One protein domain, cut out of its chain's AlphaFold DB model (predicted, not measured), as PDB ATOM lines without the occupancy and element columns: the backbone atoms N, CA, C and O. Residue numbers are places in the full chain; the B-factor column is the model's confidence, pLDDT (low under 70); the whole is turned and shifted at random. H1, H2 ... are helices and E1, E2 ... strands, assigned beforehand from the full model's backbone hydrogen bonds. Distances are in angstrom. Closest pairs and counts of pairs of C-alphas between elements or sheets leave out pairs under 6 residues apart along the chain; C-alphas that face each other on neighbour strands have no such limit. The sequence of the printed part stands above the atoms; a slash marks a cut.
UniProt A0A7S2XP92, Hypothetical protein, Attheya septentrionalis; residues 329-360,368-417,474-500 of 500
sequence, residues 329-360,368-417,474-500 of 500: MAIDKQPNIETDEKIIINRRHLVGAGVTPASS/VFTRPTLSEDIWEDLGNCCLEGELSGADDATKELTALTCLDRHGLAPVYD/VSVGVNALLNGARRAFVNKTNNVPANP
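AT A GLANCE: This is residues 329 to 360, 368 to 417 and 474 to 500 of the 500 residues of the protein "Hypothetical protein" of Attheya septentrionalis (UniProt A0A7S2XP92). Three helices, H1, H3 and H4, make a loose core; the two-stranded sheet E1 E4 packs on the last part of H3, the hairpin E2 and E3 lies far out at one end, and residues 488 to 500, of which 488 to 494 belong to H4, stick out at the other. The printed part has 109 residues, with four named helices and four named strands in the order E1 E2 E3 H1 H2 H3 E4 H4, class mixed; both sheets are antiparallel. The whole is loose, with a radius of gyration of the C-alphas of 16.4 A and spans of 57 by 42 by 26 A.

HOW THE PARTS SIT: Start at E1, residues 329 to 332, antiparallel to E4, residues 412 to 416; N 331 and O 413 are within hydrogen-bond range at 2.9 A. Next, E2, residues 336 to 338, and E3, residues 342 to 344, form a hairpin, with N 336 and O 344 3.1 A apart. H1, residues 376 to 384, touches residues 403 to 407 alone of H3, residues 396 to 409, at a shallow tilt of 27 degrees, opposite ways; the closest C-alphas are those of Leu 382 and Ala 403, 6.3 A. H2, residues 389 to 393, is close to H3 but not clearly touching, the closest C-alphas, Leu 391 and Lys 399, being 7.2 A apart. H4, residues 476 to 494, touches H3 with residues 477 to 484 alone, at a steep tilt of 56 degrees; C-alphas 400 and 480 are closest, 4.7 A. Every O i to N i+4 pair is within hydrogen-bond range in H1 and H3, 14 of 15 in H4 and 0 of 1 in H2, where 2 of 2 O i to N i+3 pairs are.

IN THESE COORDINATES: Find C-alpha 329 at (31.371, 39.543, 249.020), where E1 begins. H3 runs 20.3 A; H4 runs 26.6 A to C-alpha 494 at (18.054, 51.938, 266.782).

THE WHOLE: Residues 361 to 367 and 418 to 473 are not printed; the C-alpha gaps are 18.5 A and 20.3 A. No link printed whole is long. Confidence is under 70 in 38 residues, among them 334 to 344 and 488 to 500.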
ATOM      1  N   MET A 329      30.748  40.495 249.938       91.25
ATOM      2  CA  MET A 329      31.371  39.543 249.020       91.25
ATOM      3  C   MET A 329      30.484  39.392 247.784       91.25
ATOM      4  O   MET A 329      29.303  39.723 247.823       91.25
ATOM      5  N   ALA A 330      31.039  38.862 246.699       90.81
ATOM      6  CA  ALA A 330      30.293  38.535 245.487       90.81
ATOM      7  C   ALA A 330      30.367  37.032 245.198       90.81
ATOM      8  O   ALA A 330      31.426  36.420 245.359       90.81
ATOM      9  N   ILE A 331      29.255  36.452 244.755       89.25
ATOM     10  CA  ILE A 331      29.141  35.055 244.322       89.25
ATOM     11  C   ILE A 331      28.517  34.976 242.933       89.25
ATOM     12  O   ILE A 331      27.771  35.869 242.540       89.25
ATOM     13  N   ASP A 332      28.807  33.907 242.200       85.31
ATOM     14  CA  ASP A 332      28.153  33.636 240.917       85.31
ATOM     15  C   ASP A 332      26.659  33.323 241.145       85.31
ATOM     16  O   ASP A 332      26.321  32.492 241.993       85.31
ATOM     17  N   LYS A 333      25.751  33.976 240.402       78.31
ATOM     18  CA  LYS A 333      24.299  33.697 240.463       78.31
ATOM     19  C   LYS A 333      23.961  32.313 239.931       78.31
ATOM     20  O   LYS A 333      23.035  31.662 240.416       78.31
ATOM     21  N   GLN A 334      24.698  31.893 238.911       69.81
ATOM     22  CA  GLN A 334      24.618  30.559 238.348       69.81
ATOM     23  C   GLN A 334      25.926  29.842 238.664       69.81
ATOM     24  O   GLN A 334      26.993  30.393 238.395       69.81
ATOM     25  N   PRO A 335      25.873  28.643 239.257       63.50
ATOM     26  CA  PRO A 335      27.083  27.875 239.471       63.50
ATOM     27  C   PRO A 335      27.719  27.533 238.126       63.50
ATOM     28  O   PRO A 335      27.025  27.129 237.190       63.50
ATOM     29  N   ASN A 336      29.043  27.642 238.050       57.31
ATOM     30  CA  ASN A 336      29.765  27.087 236.917       57.31
ATOM     31  C   ASN A 336      29.668  25.564 237.011       57.31
ATOM     32  O   ASN A 336      30.092  24.973 238.008       57.31
ATOM     33  N   ILE A 337      29.076  24.950 235.987       57.94
ATOM     34  CA  ILE A 337      29.077  23.500 235.814       57.94
ATOM     35  C   ILE A 337      30.342  23.173 235.025       57.94
ATOM     36  O   ILE A 337      30.368  23.284 233.800       57.94
ATOM     37  N   GLU A 338      31.411  22.815 235.729       52.62
ATOM     38  CA  GLU A 338      32.546  22.153 235.087       52.62
ATOM     39  C   GLU A 338      32.208  20.663 234.953       52.62
ATOM     40  O   GLU A 338      31.643  20.084 235.877       52.62
ATOM     41  N   THR A 339      32.492  20.098 233.772       49.47
ATOM     42  CA  THR A 339      32.269  18.705 233.319       49.47
ATOM     43  C   THR A 339      31.825  17.699 234.392       49.47
ATOM     44  O   THR A 339      32.541  17.493 235.368       49.47
ATOM     45  N   ASP A 340      30.691  17.037 234.134       45.31
ATOM     46  CA  ASP A 340      30.035  16.004 234.949       45.31
ATOM     47  C   ASP A 340      29.893  16.354 236.452       45.31
ATOM     48  O   ASP A 340      30.694  15.984 237.304       45.31
ATOM     49  N   GLU A 341      28.782  17.040 236.760       53.12
ATOM     50  CA  GLU A 341      28.136  17.173 238.086       53.12
ATOM     51  C   GLU A 341      28.762  18.112 239.140       53.12
ATOM     52  O   GLU A 341      28.151  18.315 240.195       53.12
ATOM     53  N   LYS A 342      29.903  18.772 238.891       53.88
ATOM     54  CA  LYS A 342      30.496  19.672 239.901       53.88
ATOM     55  C   LYS A 342      29.928  21.098 239.837       53.88
ATOM     56  O   LYS A 342      30.257  21.878 238.950       53.88
ATOM     57  N   ILE A 343      29.122  21.461 240.839       58.41
ATOM     58  CA  ILE A 343      28.638  22.833 241.078       58.41
ATOM     59  C   ILE A 343      29.732  23.626 241.805       58.41
ATOM     60  O   ILE A 343      30.015  23.367 242.977       58.41
ATOM     61  N   ILE A 344      30.329  24.616 241.140       61.91
ATOM     62  CA  ILE A 344      31.288  25.537 241.764       61.91
ATOM     63  C   ILE A 344      30.640  26.915 241.906       61.91
ATOM     64  O   ILE A 344      30.281  27.544 240.911       61.91
ATOM     65  N   ILE A 345      30.516  27.397 243.148       70.38
ATOM     66  CA  ILE A 345      30.122  28.780 243.451       70.38
ATOM     67  C   ILE A 345      31.343  29.511 244.009       70.38
ATOM     68  O   ILE A 345      31.838  29.181 245.091       70.38
ATOM     69  N   ASN A 346      31.843  30.509 243.277       78.25
ATOM     70  CA  ASN A 346      33.036  31.241 243.692       78.25
ATOM     71  C   ASN A 346      32.667  32.439 244.562       78.25
ATOM     72  O   ASN A 346      32.210  33.468 244.070       78.25
ATOM     73  N   ARG A 347      32.943  32.339 245.865       86.81
ATOM     74  CA  ARG A 347      32.887  33.484 246.782       86.81
ATOM     75  C   ARG A 347      34.141  34.346 246.647       86.81
ATOM     76  O   ARG A 347      35.252  33.886 246.915       86.81
ATOM     77  N   ARG A 348      33.942  35.613 246.286       89.00
ATOM     78  CA  ARG A 348      34.982  36.621 246.047       89.00
ATOM     79  C   ARG A 348      34.882  37.732 247.086       89.00
ATOM     80  O   ARG A 348      33.820  38.321 247.274       89.00
ATOM     81  N   HIS A 349      35.986  38.027 247.766       88.19
ATOM     82  CA  HIS A 349      36.035  39.147 248.706       88.19
ATOM     83  C   HIS A 349      36.185  40.470 247.956       88.19
ATOM     84  O   HIS A 349      37.008  40.577 247.042       88.19
ATOM     85  N   LEU A 350      35.424  41.481 248.384       89.56
ATOM     86  CA  LEU A 350      35.510  42.845 247.846       89.56
ATOM     87  C   LEU A 350      36.290  43.792 248.768       89.56
ATOM     88  O   LEU A 350      36.634  44.904 248.390       89.56
ATOM     89  N   VAL A 351      36.593  43.371 249.994       87.00
ATOM     90  CA  VAL A 351      37.321  44.189 250.966       87.00
ATOM     91  C   VAL A 351      38.360  43.368 251.714       87.00
ATOM     92  O   VAL A 351      38.196  42.165 251.935       87.00
ATOM     93  N   GLY A 352      39.421  44.044 252.150       77.06
ATOM     94  CA  GLY A 352      40.434  43.490 253.043       77.06
ATOM     95  C   GLY A 352      41.844  43.467 252.459       77.06
ATOM     96  O   GLY A 352      42.078  43.663 251.269       77.06
ATOM     97  N   ALA A 353      42.815  43.218 253.337       64.75
ATOM     98  CA  ALA A 353      44.222  43.185 252.963       64.75
ATOM     99  C   ALA A 353      44.498  42.078 251.928       64.75
ATOM    100  O   ALA A 353      44.198  40.906 252.166       64.75
ATOM    101  N   GLY A 354      45.110  42.455 250.804       63.78
ATOM    102  CA  GLY A 354      45.431  41.537 249.708       63.78
ATOM    103  C   GLY A 354      44.295  41.311 248.709       63.78
ATOM    104  O   GLY A 354      44.466  40.488 247.816       63.78
ATOM    105  N   VAL A 355      43.172  42.026 248.841       71.44
ATOM    106  CA  VAL A 355      42.204  42.191 247.753       71.44
ATOM    107  C   VAL A 355      42.749  43.273 246.826       71.44
ATOM    108  O   VAL A 355      42.728  44.455 247.154       71.44
ATOM    109  N   THR A 356      43.309  42.853 245.703       62.50
ATOM    110  CA  THR A 356      43.727  43.727 244.603       62.50
ATOM    111  C   THR A 356      43.022  43.244 243.347       62.50
ATOM    112  O   THR A 356      42.950  42.021 243.185       62.50
ATOM    113  N   PRO A 357      42.543  44.136 242.458       61.00
ATOM    114  CA  PRO A 357      42.082  43.724 241.136       61.00
ATOM    115  C   PRO A 357      43.126  42.793 240.528       61.00
ATOM    116  O   PRO A 357      44.326  42.996 240.745       61.00
ATOM    117  N   ALA A 358      42.686  41.724 239.868       55.06
ATOM    118  CA  ALA A 358      43.600  40.801 239.215       55.06
ATOM    119  C   ALA A 358      44.310  41.548 238.075       55.06
ATOM    120  O   ALA A 358      43.830  41.526 236.953       55.06
ATOM    121  N   SER A 359      45.403  42.258 238.376       44.28
ATOM    122  CA  SER A 359      46.135  43.042 237.390       44.28
ATOM    123  C   SER A 359      46.633  42.114 236.293       44.28
ATOM    124  O   SER A 359      47.322  41.128 236.572       44.28
ATOM    125  N   SER A 360      46.318  42.466 235.055       40.16
ATOM    126  CA  SER A 360      46.832  41.841 233.831       40.16
ATOM    127  C   SER A 360      48.369  41.745 233.767       40.16
ATOM    128  O   SER A 360      48.894  40.842 233.114       40.16
ATOM    129  N   VAL A 368      49.295  30.912 247.216       64.62
ATOM    130  CA  VAL A 368      48.359  30.017 247.937       64.62
ATOM    131  C   VAL A 368      47.537  30.756 249.017       64.62
ATOM    132  O   VAL A 368      46.501  30.284 249.464       64.62
ATOM    133  N   PHE A 369      47.981  31.948 249.423       65.94
ATOM    134  CA  PHE A 369      47.355  32.792 250.437       65.94
ATOM    135  C   PHE A 369      46.551  33.979 249.876       65.94
ATOM    136  O   PHE A 369      46.118  34.828 250.656       65.94
ATOM    137  N   THR A 370      46.416  34.103 248.555       66.00
ATOM    138  CA  THR A 370      45.657  35.194 247.923       66.00
ATOM    139  C   THR A 370      44.173  34.887 248.039       66.00
ATOM    140  O   THR A 370      43.744  33.776 247.731       66.00
ATOM    141  N   ARG A 371      43.378  35.858 248.499       72.62
ATOM    142  CA  ARG A 371      41.923  35.698 248.525       72.62
ATOM    143  C   ARG A 371      41.378  35.888 247.108       72.62
ATOM    144  O   ARG A 371      41.751  36.875 246.476       72.62
ATOM    145  N   PRO A 372      40.487  35.006 246.627       78.62
ATOM    146  CA  PRO A 372      39.771  35.244 245.383       78.62
ATOM    147  C   PRO A 372      39.026  36.582 245.435       78.62
ATOM    148  O   PRO A 372      38.387  36.910 246.441       78.62
ATOM    149  N   THR A 373      39.107  37.345 244.350       86.38
ATOM    150  CA  THR A 373      38.400  38.616 244.162       86.38
ATOM    151  C   THR A 373      37.868  38.719 242.727       86.38
ATOM    152  O   THR A 373      38.001  37.762 241.964       86.38
ATOM    153  N   LEU A 374      37.198  39.823 242.393       87.62
ATOM    154  CA  LEU A 374      36.662  40.087 241.056       87.62
ATOM    155  C   LEU A 374      37.789  40.265 240.026       87.62
ATOM    156  O   LEU A 374      38.924  40.603 240.378       87.62
ATOM    157  N   SER A 375      37.467  40.035 238.757       87.69
ATOM    158  CA  SER A 375      38.346  40.379 237.640       87.69
ATOM    159  C   SER A 375      38.490  41.900 237.502       87.69
ATOM    160  O   SER A 375      37.718  42.667 238.081       87.69
ATOM    161  N   GLU A 376      39.536  42.333 236.797       86.19
ATOM    162  CA  GLU A 376      39.902  43.749 236.648       86.19
ATOM    163  C   GLU A 376      38.783  44.581 235.999       86.19
ATOM    164  O   GLU A 376      38.449  45.647 236.506       86.19
ATOM    165  N   ASP A 377      38.129  44.042 234.971       89.31
ATOM    166  CA  ASP A 377      37.007  44.655 234.255       89.31
ATOM    167  C   ASP A 377      35.780  44.891 235.151       89.31
ATOM    168  O   ASP A 377      35.204  45.978 235.153       89.31
ATOM    169  N   ILE A 378      35.406  43.906 235.973       91.06
ATOM    170  CA  ILE A 378      34.279  44.042 236.909       91.06
ATOM    171  C   ILE A 378      34.629  45.046 238.017       91.06
ATOM    172  O   ILE A 378      33.780  45.826 238.453       91.06
ATOM    173  N   TRP A 379      35.882  45.042 238.487       89.56
ATOM    174  CA  TRP A 379      36.372  46.010 239.469       89.56
ATOM    175  C   TRP A 379      36.320  47.447 238.952       89.56
ATOM    176  O   TRP A 379      35.926  48.345 239.702       89.56
ATOM    177  N   GLU A 380      36.711  47.658 237.696       89.88
ATOM    178  CA  GLU A 380      36.658  48.955 237.025       89.88
ATOM    179  C   GLU A 380      35.211  49.417 236.812       89.88
ATOM    180  O   GLU A 380      34.877  50.544 237.180       89.88
ATOM    181  N   ASP A 381      34.324  48.536 236.336       91.19
ATOM    182  CA  ASP A 381      32.895  48.841 236.169       91.19
ATOM    183  C   ASP A 381      32.250  49.235 237.511       91.19
ATOM    184  O   ASP A 381      31.587  50.264 237.607       91.19
ATOM    185  N   LEU A 382      32.545  48.516 238.602       90.38
ATOM    186  CA  LEU A 382      32.117  48.915 239.953       90.38
ATOM    187  C   LEU A 382      32.735  50.237 240.423       90.38
ATOM    188  O   LEU A 382      32.146  50.946 241.239       90.38
ATOM    189  N   GLY A 383      33.950  50.558 239.980       88.50
ATOM    190  CA  GLY A 383      34.591  51.841 240.259       88.50
ATOM    191  C   GLY A 383      33.859  53.008 239.598       88.50
ATOM    192  O   GLY A 383      33.711  54.059 240.222       88.50
ATOM    193  N   ASN A 384      33.357  52.792 238.381       89.06
ATOM    194  CA  ASN A 384      32.791  53.830 237.522       89.06
ATOM    195  C   ASN A 384      31.262  53.937 237.598       89.06
ATOM    196  O   ASN A 384      30.727  55.028 237.408       89.06
ATOM    197  N   CYS A 385      30.549  52.861 237.954       85.00
ATOM    198  CA  CYS A 385      29.083  52.803 237.895       85.00
ATOM    199  C   CYS A 385      28.373  53.883 238.729       85.00
ATOM    200  O   CYS A 385      27.245  54.250 238.427       85.00
ATOM    201  N   CYS A 386      29.036  54.423 239.755       81.06
ATOM    202  CA  CYS A 386      28.499  55.464 240.635       81.06
ATOM    203  C   CYS A 386      29.072  56.874 240.373       81.06
ATOM    204  O   CYS A 386      28.806  57.787 241.156       81.06
ATOM    205  N   LEU A 387      29.902  57.056 239.338       78.44
ATOM    206  CA  LEU A 387      30.632  58.305 239.070       78.44
ATOM    207  C   LEU A 387      30.143  59.066 237.828       78.44
ATOM    208  O   LEU A 387      30.523  60.221 237.637       78.44
ATOM    209  N   GLU A 388      29.301  58.460 236.994       69.94
ATOM    210  CA  GLU A 388      28.888  59.038 235.713       69.94
ATOM    211  C   GLU A 388      27.695  60.005 235.840       69.94
ATOM    212  O   GLU A 388      26.650  59.675 236.402       69.94
ATOM    213  N   GLY A 389      27.827  61.209 235.270       68.38
ATOM    214  CA  GLY A 389      26.721  62.161 235.107       68.38
ATOM    215  C   GLY A 389      26.003  62.531 236.414       68.38
ATOM    216  O   GLY A 389      26.636  62.890 237.412       68.38
ATOM    217  N   GLU A 390      24.668  62.445 236.400       61.50
ATOM    218  CA  GLU A 390      23.788  62.769 237.538       61.50
ATOM    219  C   GLU A 390      23.973  61.822 238.744       61.50
ATOM    220  O   GLU A 390      23.647  62.196 239.872       61.50
ATOM    221  N   LEU A 391      24.566  60.632 238.554       70.69
ATOM    222  CA  LEU A 391      24.774  59.644 239.624       70.69
ATOM    223  C   LEU A 391      25.876  60.046 240.614       70.69
ATOM    224  O   LEU A 391      25.854  59.623 241.772       70.69
ATOM    225  N   SER A 392      26.806  60.914 240.205       68.12
ATOM    226  CA  SER A 392      27.868  61.427 241.083       68.12
ATOM    227  C   SER A 392      27.299  62.150 242.318       68.12
ATOM    228  O   SER A 392      27.773  61.953 243.446       68.12
ATOM    229  N   GLY A 393      26.217  62.912 242.120       74.12
ATOM    230  CA  GLY A 393      25.459  63.615 243.158       74.12
ATOM    231  C   GLY A 393      24.301  62.816 243.757       74.12
ATOM    232  O   GLY A 393      23.621  63.333 244.642       74.12
ATOM    233  N   ALA A 394      24.070  61.581 243.302       79.31
ATOM    234  CA  ALA A 394      22.966  60.766 243.788       79.31
ATOM    235  C   ALA A 394      23.134  60.390 245.262       79.31
ATOM    236  O   ALA A 394      24.252  60.327 245.800       79.31
ATOM    237  N   ASP A 395      21.995  60.127 245.897       85.38
ATOM    238  CA  ASP A 395      21.964  59.667 247.269       85.38
ATOM    239  C   ASP A 395      22.568  58.264 247.425       85.38
ATOM    240  O   ASP A 395      22.868  57.512 246.491       85.38
ATOM    241  N   ASP A 396      22.769  57.941 248.687       82.50
ATOM    242  CA  ASP A 396      23.464  56.766 249.167       82.50
ATOM    243  C   ASP A 396      22.729  55.450 248.822       82.50
ATOM    244  O   ASP A 396      23.365  54.401 248.685       82.50
ATOM    245  N   ALA A 397      21.400  55.500 248.670       82.19
ATOM    246  CA  ALA A 397      20.554  54.365 248.298       82.19
ATOM    247  C   ALA A 397      20.579  54.116 246.783       82.19
ATOM    248  O   ALA A 397      20.686  52.975 246.338       82.19
ATOM    249  N   THR A 398      20.566  55.183 245.988       85.75
ATOM    250  CA  THR A 398      20.671  55.128 244.526       85.75
ATOM    251  C   THR A 398      22.028  54.575 244.096       85.75
ATOM    252  O   THR A 398      22.108  53.731 243.201       85.75
ATOM    253  N   LYS A 399      23.107  54.990 244.773       87.19
ATOM    254  CA  LYS A 399      24.457  54.447 244.554       87.19
ATOM    255  C   LYS A 399      24.543  52.960 244.894       87.19
ATOM    256  O   LYS A 399      25.119  52.191 244.129       87.19
ATOM    257  N   GLU A 400      23.938  52.540 246.008       87.81
ATOM    258  CA  GLU A 400      23.856  51.119 246.376       87.81
ATOM    259  C   GLU A 400      23.127  50.321 245.291       87.81
ATOM    260  O   GLU A 400      23.673  49.340 244.789       87.81
ATOM    261  N   LEU A 401      21.939  50.770 244.874       86.62
ATOM    262  CA  LEU A 401      21.160  50.114 243.827       86.62
ATOM    263  C   LEU A 401      21.947  49.999 242.515       86.62
ATOM    264  O   LEU A 401      21.971  48.940 241.893       86.62
ATOM    265  N   THR A 402      22.649  51.061 242.131       89.50
ATOM    266  CA  THR A 402      23.474  51.077 240.918       89.50
ATOM    267  C   THR A 402      24.609  50.054 240.994       89.50
ATOM    268  O   THR A 402      24.840  49.306 240.042       89.50
ATOM    269  N   ALA A 403      25.279  49.946 242.144       91.44
ATOM    270  CA  ALA A 403      26.308  48.934 242.368       91.44
ATOM    271  C   ALA A 403      25.737  47.500 242.364       91.44
ATOM    272  O   ALA A 403      26.369  46.589 241.825       91.44
ATOM    273  N   LEU A 404      24.529  47.290 242.902       90.00
ATOM    274  CA  LEU A 404      23.823  46.005 242.833       90.00
ATOM    275  C   LEU A 404      23.511  45.613 241.384       90.00
ATOM    276  O   LEU A 404      23.788  44.484 240.981       90.00
ATOM    277  N   THR A 405      22.988  46.547 240.586       90.06
ATOM    278  CA  THR A 405      22.735  46.340 239.154       90.06
ATOM    279  C   THR A 405      24.030  46.071 238.392       90.06
ATOM    280  O   THR A 405      24.052  45.220 237.506       90.06
ATOM    281  N   CYS A 406      25.129  46.737 238.754       91.81
ATOM    282  CA  CYS A 406      26.443  46.476 238.177       91.81
ATOM    283  C   CYS A 406      26.865  45.012 238.382       91.81
ATOM    284  O   CYS A 406      27.199  44.347 237.406       91.81
ATOM    285  N   LEU A 407      26.788  44.488 239.613       91.25
ATOM    286  CA  LEU A 407      27.079  43.074 239.893       91.25
ATOM    287  C   LEU A 407      26.156  42.129 239.110       91.25
ATOM    288  O   LEU A 407      26.625  41.146 238.538       91.25
ATOM    289  N   ASP A 408      24.864  42.449 239.046       89.69
ATOM    290  CA  ASP A 408      23.860  41.646 238.347       89.69
ATOM    291  C   ASP A 408      24.167  41.481 236.854       89.69
ATOM    292  O   ASP A 408      24.115  40.368 236.330       89.69
ATOM    293  N   ARG A 409      24.578  42.563 236.177       90.81
ATOM    294  CA  ARG A 409      24.992  42.519 234.761       90.81
ATOM    295  C   ARG A 409      26.154  41.556 234.515       90.81
ATOM    296  O   ARG A 409      26.224  40.963 233.443       90.81
ATOM    297  N   HIS A 410      27.024  41.376 235.508       90.81
ATOM    298  CA  HIS A 410      28.143  40.429 235.473       90.81
ATOM    299  C   HIS A 410      27.767  39.023 235.961       90.81
ATOM    300  O   HIS A 410      28.638  38.179 236.159       90.81
ATOM    301  N   GLY A 411      26.477  38.749 236.180       88.50
ATOM    302  CA  GLY A 411      26.002  37.459 236.677       88.50
ATOM    303  C   GLY A 411      26.381  37.195 238.135       88.50
ATOM    304  O   GLY A 411      26.431  36.039 238.556       88.50
ATOM    305  N   LEU A 412      26.650  38.246 238.911       89.94
ATOM    306  CA  LEU A 412      27.062  38.158 240.308       89.94
ATOM    307  C   LEU A 412      25.941  38.600 241.250       89.94
ATOM    308  O   LEU A 412      25.171  39.514 240.960       89.94
ATOM    309  N   ALA A 413      25.869  37.963 242.414       87.31
ATOM    310  CA  ALA A 413      25.045  38.398 243.532       87.31
ATOM    311  C   ALA A 413      25.936  38.818 244.706       87.31
ATOM    312  O   ALA A 413      26.926  38.137 244.998       87.31
ATOM    313  N   PRO A 414      25.599  39.907 245.413       88.44
ATOM    314  CA  PRO A 414      26.250  40.222 246.672       88.44
ATOM    315  C   PRO A 414      25.798  39.245 247.761       88.44
ATOM    316  O   PRO A 414      24.637  38.835 247.822       88.44
ATOM    317  N   VAL A 415      26.712  38.924 248.668       87.31
ATOM    318  CA  VAL A 415      26.411  38.287 249.951       87.31
ATOM    319  C   VAL A 415      27.138  39.032 251.056       87.31
ATOM    320  O   VAL A 415      28.263  39.501 250.865       87.31
ATOM    321  N   TYR A 416      26.497  39.126 252.212       86.19
ATOM    322  CA  TYR A 416      27.008  39.848 253.368       86.19
ATOM    323  C   TYR A 416      27.141  38.900 254.551       86.19
ATOM    324  O   TYR A 416      26.256  38.075 254.749       86.19
ATOM    325  N   ASP A 417      28.227  39.004 255.312       86.12
ATOM    326  CA  ASP A 417      28.339  38.287 256.590       86.12
ATOM    327  C   ASP A 417      27.572  39.018 257.709       86.12
ATOM    328  O   ASP A 417      27.054  40.122 257.536       86.12
ATOM    329  N   VAL A 474      38.572  51.415 247.615       83.00
ATOM    330  CA  VAL A 474      38.844  52.488 246.643       83.00
ATOM    331  C   VAL A 474      37.767  52.555 245.556       83.00
ATOM    332  O   VAL A 474      37.591  53.596 244.937       83.00
ATOM    333  N   SER A 475      37.025  51.464 245.346       88.25
ATOM    334  CA  SER A 475      35.892  51.424 244.422       88.25
ATOM    335  C   SER A 475      34.670  52.083 245.056       88.25
ATOM    336  O   SER A 475      34.227  51.687 246.140       88.25
ATOM    337  N   VAL A 476      34.107  53.068 244.358       88.12
ATOM    338  CA  VAL A 476      32.912  53.796 244.803       88.12
ATOM    339  C   VAL A 476      31.703  52.869 244.882       88.12
ATOM    340  O   VAL A 476      30.987  52.917 245.879       88.12
ATOM    341  N   GLY A 477      31.517  51.968 243.912       90.62
ATOM    342  CA  GLY A 477      30.443  50.976 243.952       90.62
ATOM    343  C   GLY A 477      30.564  50.029 245.145       90.62
ATOM    344  O   GLY A 477      29.579  49.779 245.834       90.62
ATOM    345  N   VAL A 478      31.773  49.563 245.484       91.12
ATOM    346  CA  VAL A 478      31.953  48.730 246.689       91.12
ATOM    347  C   VAL A 478      31.682  49.516 247.970       91.12
ATOM    348  O   VAL A 478      31.033  48.985 248.869       91.12
ATOM    349  N   ASN A 479      32.105  50.779 248.061       90.31
ATOM    350  CA  ASN A 479      31.729  51.631 249.194       90.31
ATOM    351  C   ASN A 479      30.214  51.839 249.284       90.31
ATOM    352  O   ASN A 479      29.673  51.821 250.386       90.31
ATOM    353  N   ALA A 480      29.516  51.979 248.155       90.06
ATOM    354  CA  ALA A 480      28.064  52.100 248.139       90.06
ATOM    355  C   ALA A 480      27.380  50.849 248.721       90.06
ATOM    356  O   ALA A 480      26.487  50.978 249.560       90.06
ATOM    357  N   LEU A 481      27.857  49.650 248.367       90.31
ATOM    358  CA  LEU A 481      27.384  48.382 248.945       90.31
ATOM    359  C   LEU A 481      27.674  48.289 250.455       90.31
ATOM    360  O   LEU A 481      26.818  47.871 251.233       90.31
ATOM    361  N   LEU A 482      28.867  48.707 250.896       88.19
ATOM    362  CA  LEU A 482      29.230  48.741 252.322       88.19
ATOM    363  C   LEU A 482      28.367  49.731 253.117       88.19
ATOM    364  O   LEU A 482      27.979  49.439 254.250       88.19
ATOM    365  N   ASN A 483      28.059  50.892 252.542       85.75
ATOM    366  CA  ASN A 483      27.189  51.885 253.165       85.75
ATOM    367  C   ASN A 483      25.751  51.370 253.255       85.75
ATOM    368  O   ASN A 483      25.127  51.511 254.304       85.75
ATOM    369  N   GLY A 484      25.259  50.701 252.210       81.75
ATOM    370  CA  GLY A 484      23.978  49.994 252.216       81.75
ATOM    371  C   GLY A 484      23.853  48.986 253.351       81.75
ATOM    372  O   GLY A 484      22.963  49.084 254.201       81.75
ATOM    373  N   ALA A 485      24.839  48.092 253.444       78.94
ATOM    374  CA  ALA A 485      24.992  47.162 254.554       78.94
ATOM    375  C   ALA A 485      24.989  47.876 255.917       78.94
ATOM    376  O   ALA A 485      24.261  47.495 256.833       78.94
ATOM    377  N   ARG A 486      25.755  48.958 256.067       77.44
ATOM    378  CA  ARG A 486      25.820  49.716 257.324       77.44
ATOM    379  C   ARG A 486      24.486  50.361 257.696       77.44
ATOM    380  O   ARG A 486      24.096  50.287 258.857       77.44
ATOM    381  N   ARG A 487      23.770  50.964 256.744       76.44
ATOM    382  CA  ARG A 487      22.443  51.557 256.990       76.44
ATOM    383  C   ARG A 487      21.455  50.500 257.476       76.44
ATOM    384  O   ARG A 487      20.776  50.715 258.477       76.44
ATOM    385  N   ALA A 488      21.434  49.335 256.828       66.81
ATOM    386  CA  ALA A 488      20.600  48.212 257.247       66.81
ATOM    387  C   ALA A 488      20.980  47.682 258.646       66.81
ATOM    388  O   ALA A 488      20.104  47.279 259.411       66.81
ATOM    389  N   PHE A 489      22.268  47.722 259.000       65.38
ATOM    390  CA  PHE A 489      22.772  47.366 260.327       65.38
ATOM    391  C   PHE A 489      22.339  48.369 261.416       65.38
ATOM    392  O   PHE A 489      21.811  47.960 262.448       65.38
ATOM    393  N   VAL A 490      22.526  49.674 261.189       63.44
ATOM    394  CA  VAL A 490      22.272  50.741 262.182       63.44
ATOM    395  C   VAL A 490      20.780  50.995 262.406       63.44
ATOM    396  O   VAL A 490      20.338  51.135 263.546       63.44
ATOM    397  N   ASN A 491      19.970  51.010 261.343       56.66
ATOM    398  CA  ASN A 491      18.520  51.200 261.479       56.66
ATOM    399  C   ASN A 491      17.890  50.107 262.357       56.66
ATOM    400  O   ASN A 491      16.948  50.363 263.101       56.66
ATOM    401  N   LYS A 492      18.466  48.902 262.333       52.06
ATOM    402  CA  LYS A 492      18.085  47.798 263.210       52.06
ATOM    403  C   LYS A 492      18.485  48.033 264.663       52.06
ATOM    404  O   LYS A 492      17.651  47.839 265.538       52.06
ATOM    405  N   THR A 493      19.708  48.484 264.944       47.78
ATOM    406  CA  THR A 493      20.136  48.735 266.334       47.78
ATOM    407  C   THR A 493      19.324  49.835 267.017       47.78
ATOM    408  O   THR A 493      19.132  49.772 268.227       47.78
ATOM    409  N   ASN A 494      18.825  50.811 266.252       42.59
ATOM    410  CA  ASN A 494      18.054  51.938 266.782       42.59
ATOM    411  C   ASN A 494      16.554  51.637 266.948       42.59
ATOM    412  O   ASN A 494      15.922  52.220 267.821       42.59
ATOM    413  N   ASN A 495      15.995  50.706 266.165       40.22
ATOM    414  CA  ASN A 495      14.589  50.286 266.261       40.22
ATOM    415  C   ASN A 495      14.348  49.157 267.279       40.22
ATOM    416  O   ASN A 495      13.267  48.572 267.308       40.22
ATOM    417  N   VAL A 496      15.329  48.845 268.132       38.44
ATOM    418  CA  VAL A 496      15.101  47.975 269.290       38.44
ATOM    419  C   VAL A 496      14.293  48.759 270.319       38.44
ATOM    420  O   VAL A 496      14.823  49.733 270.860       38.44
ATOM    421  N   PRO A 497      13.048  48.368 270.643       33.00
ATOM    422  CA  PRO A 497      12.368  48.966 271.779       33.00
ATOM    423  C   PRO A 497      13.239  48.757 273.021       33.00
ATOM    424  O   PRO A 497      13.699  47.645 273.292       33.00
ATOM    425  N   ALA A 498      13.481  49.829 273.781       31.25
ATOM    426  CA  ALA A 498      13.932  49.683 275.157       31.25
ATOM    427  C   ALA A 498      12.913  48.762 275.844       31.25
ATOM    428  O   ALA A 498      11.738  49.117 275.926       31.25
ATOM    429  N   ASN A 499      13.331  47.545 276.195       27.77
ATOM    430  CA  ASN A 499      12.420  46.515 276.696       27.77
ATOM    431  C   ASN A 499      11.609  47.054 277.904       27.77
ATOM    432  O   ASN A 499      12.180  47.841 278.669       27.77
ATOM    433  N   PRO A 500      10.331  46.661 278.087       30.03
ATOM    434  CA  PRO A 500       9.534  47.028 279.261       30.03
ATOM    435  C   PRO A 500      10.101  46.486 280.579       30.03
ATOM    436  O   PRO A 500      10.691  45.377 280.565       30.03
TER     437      PRO A 500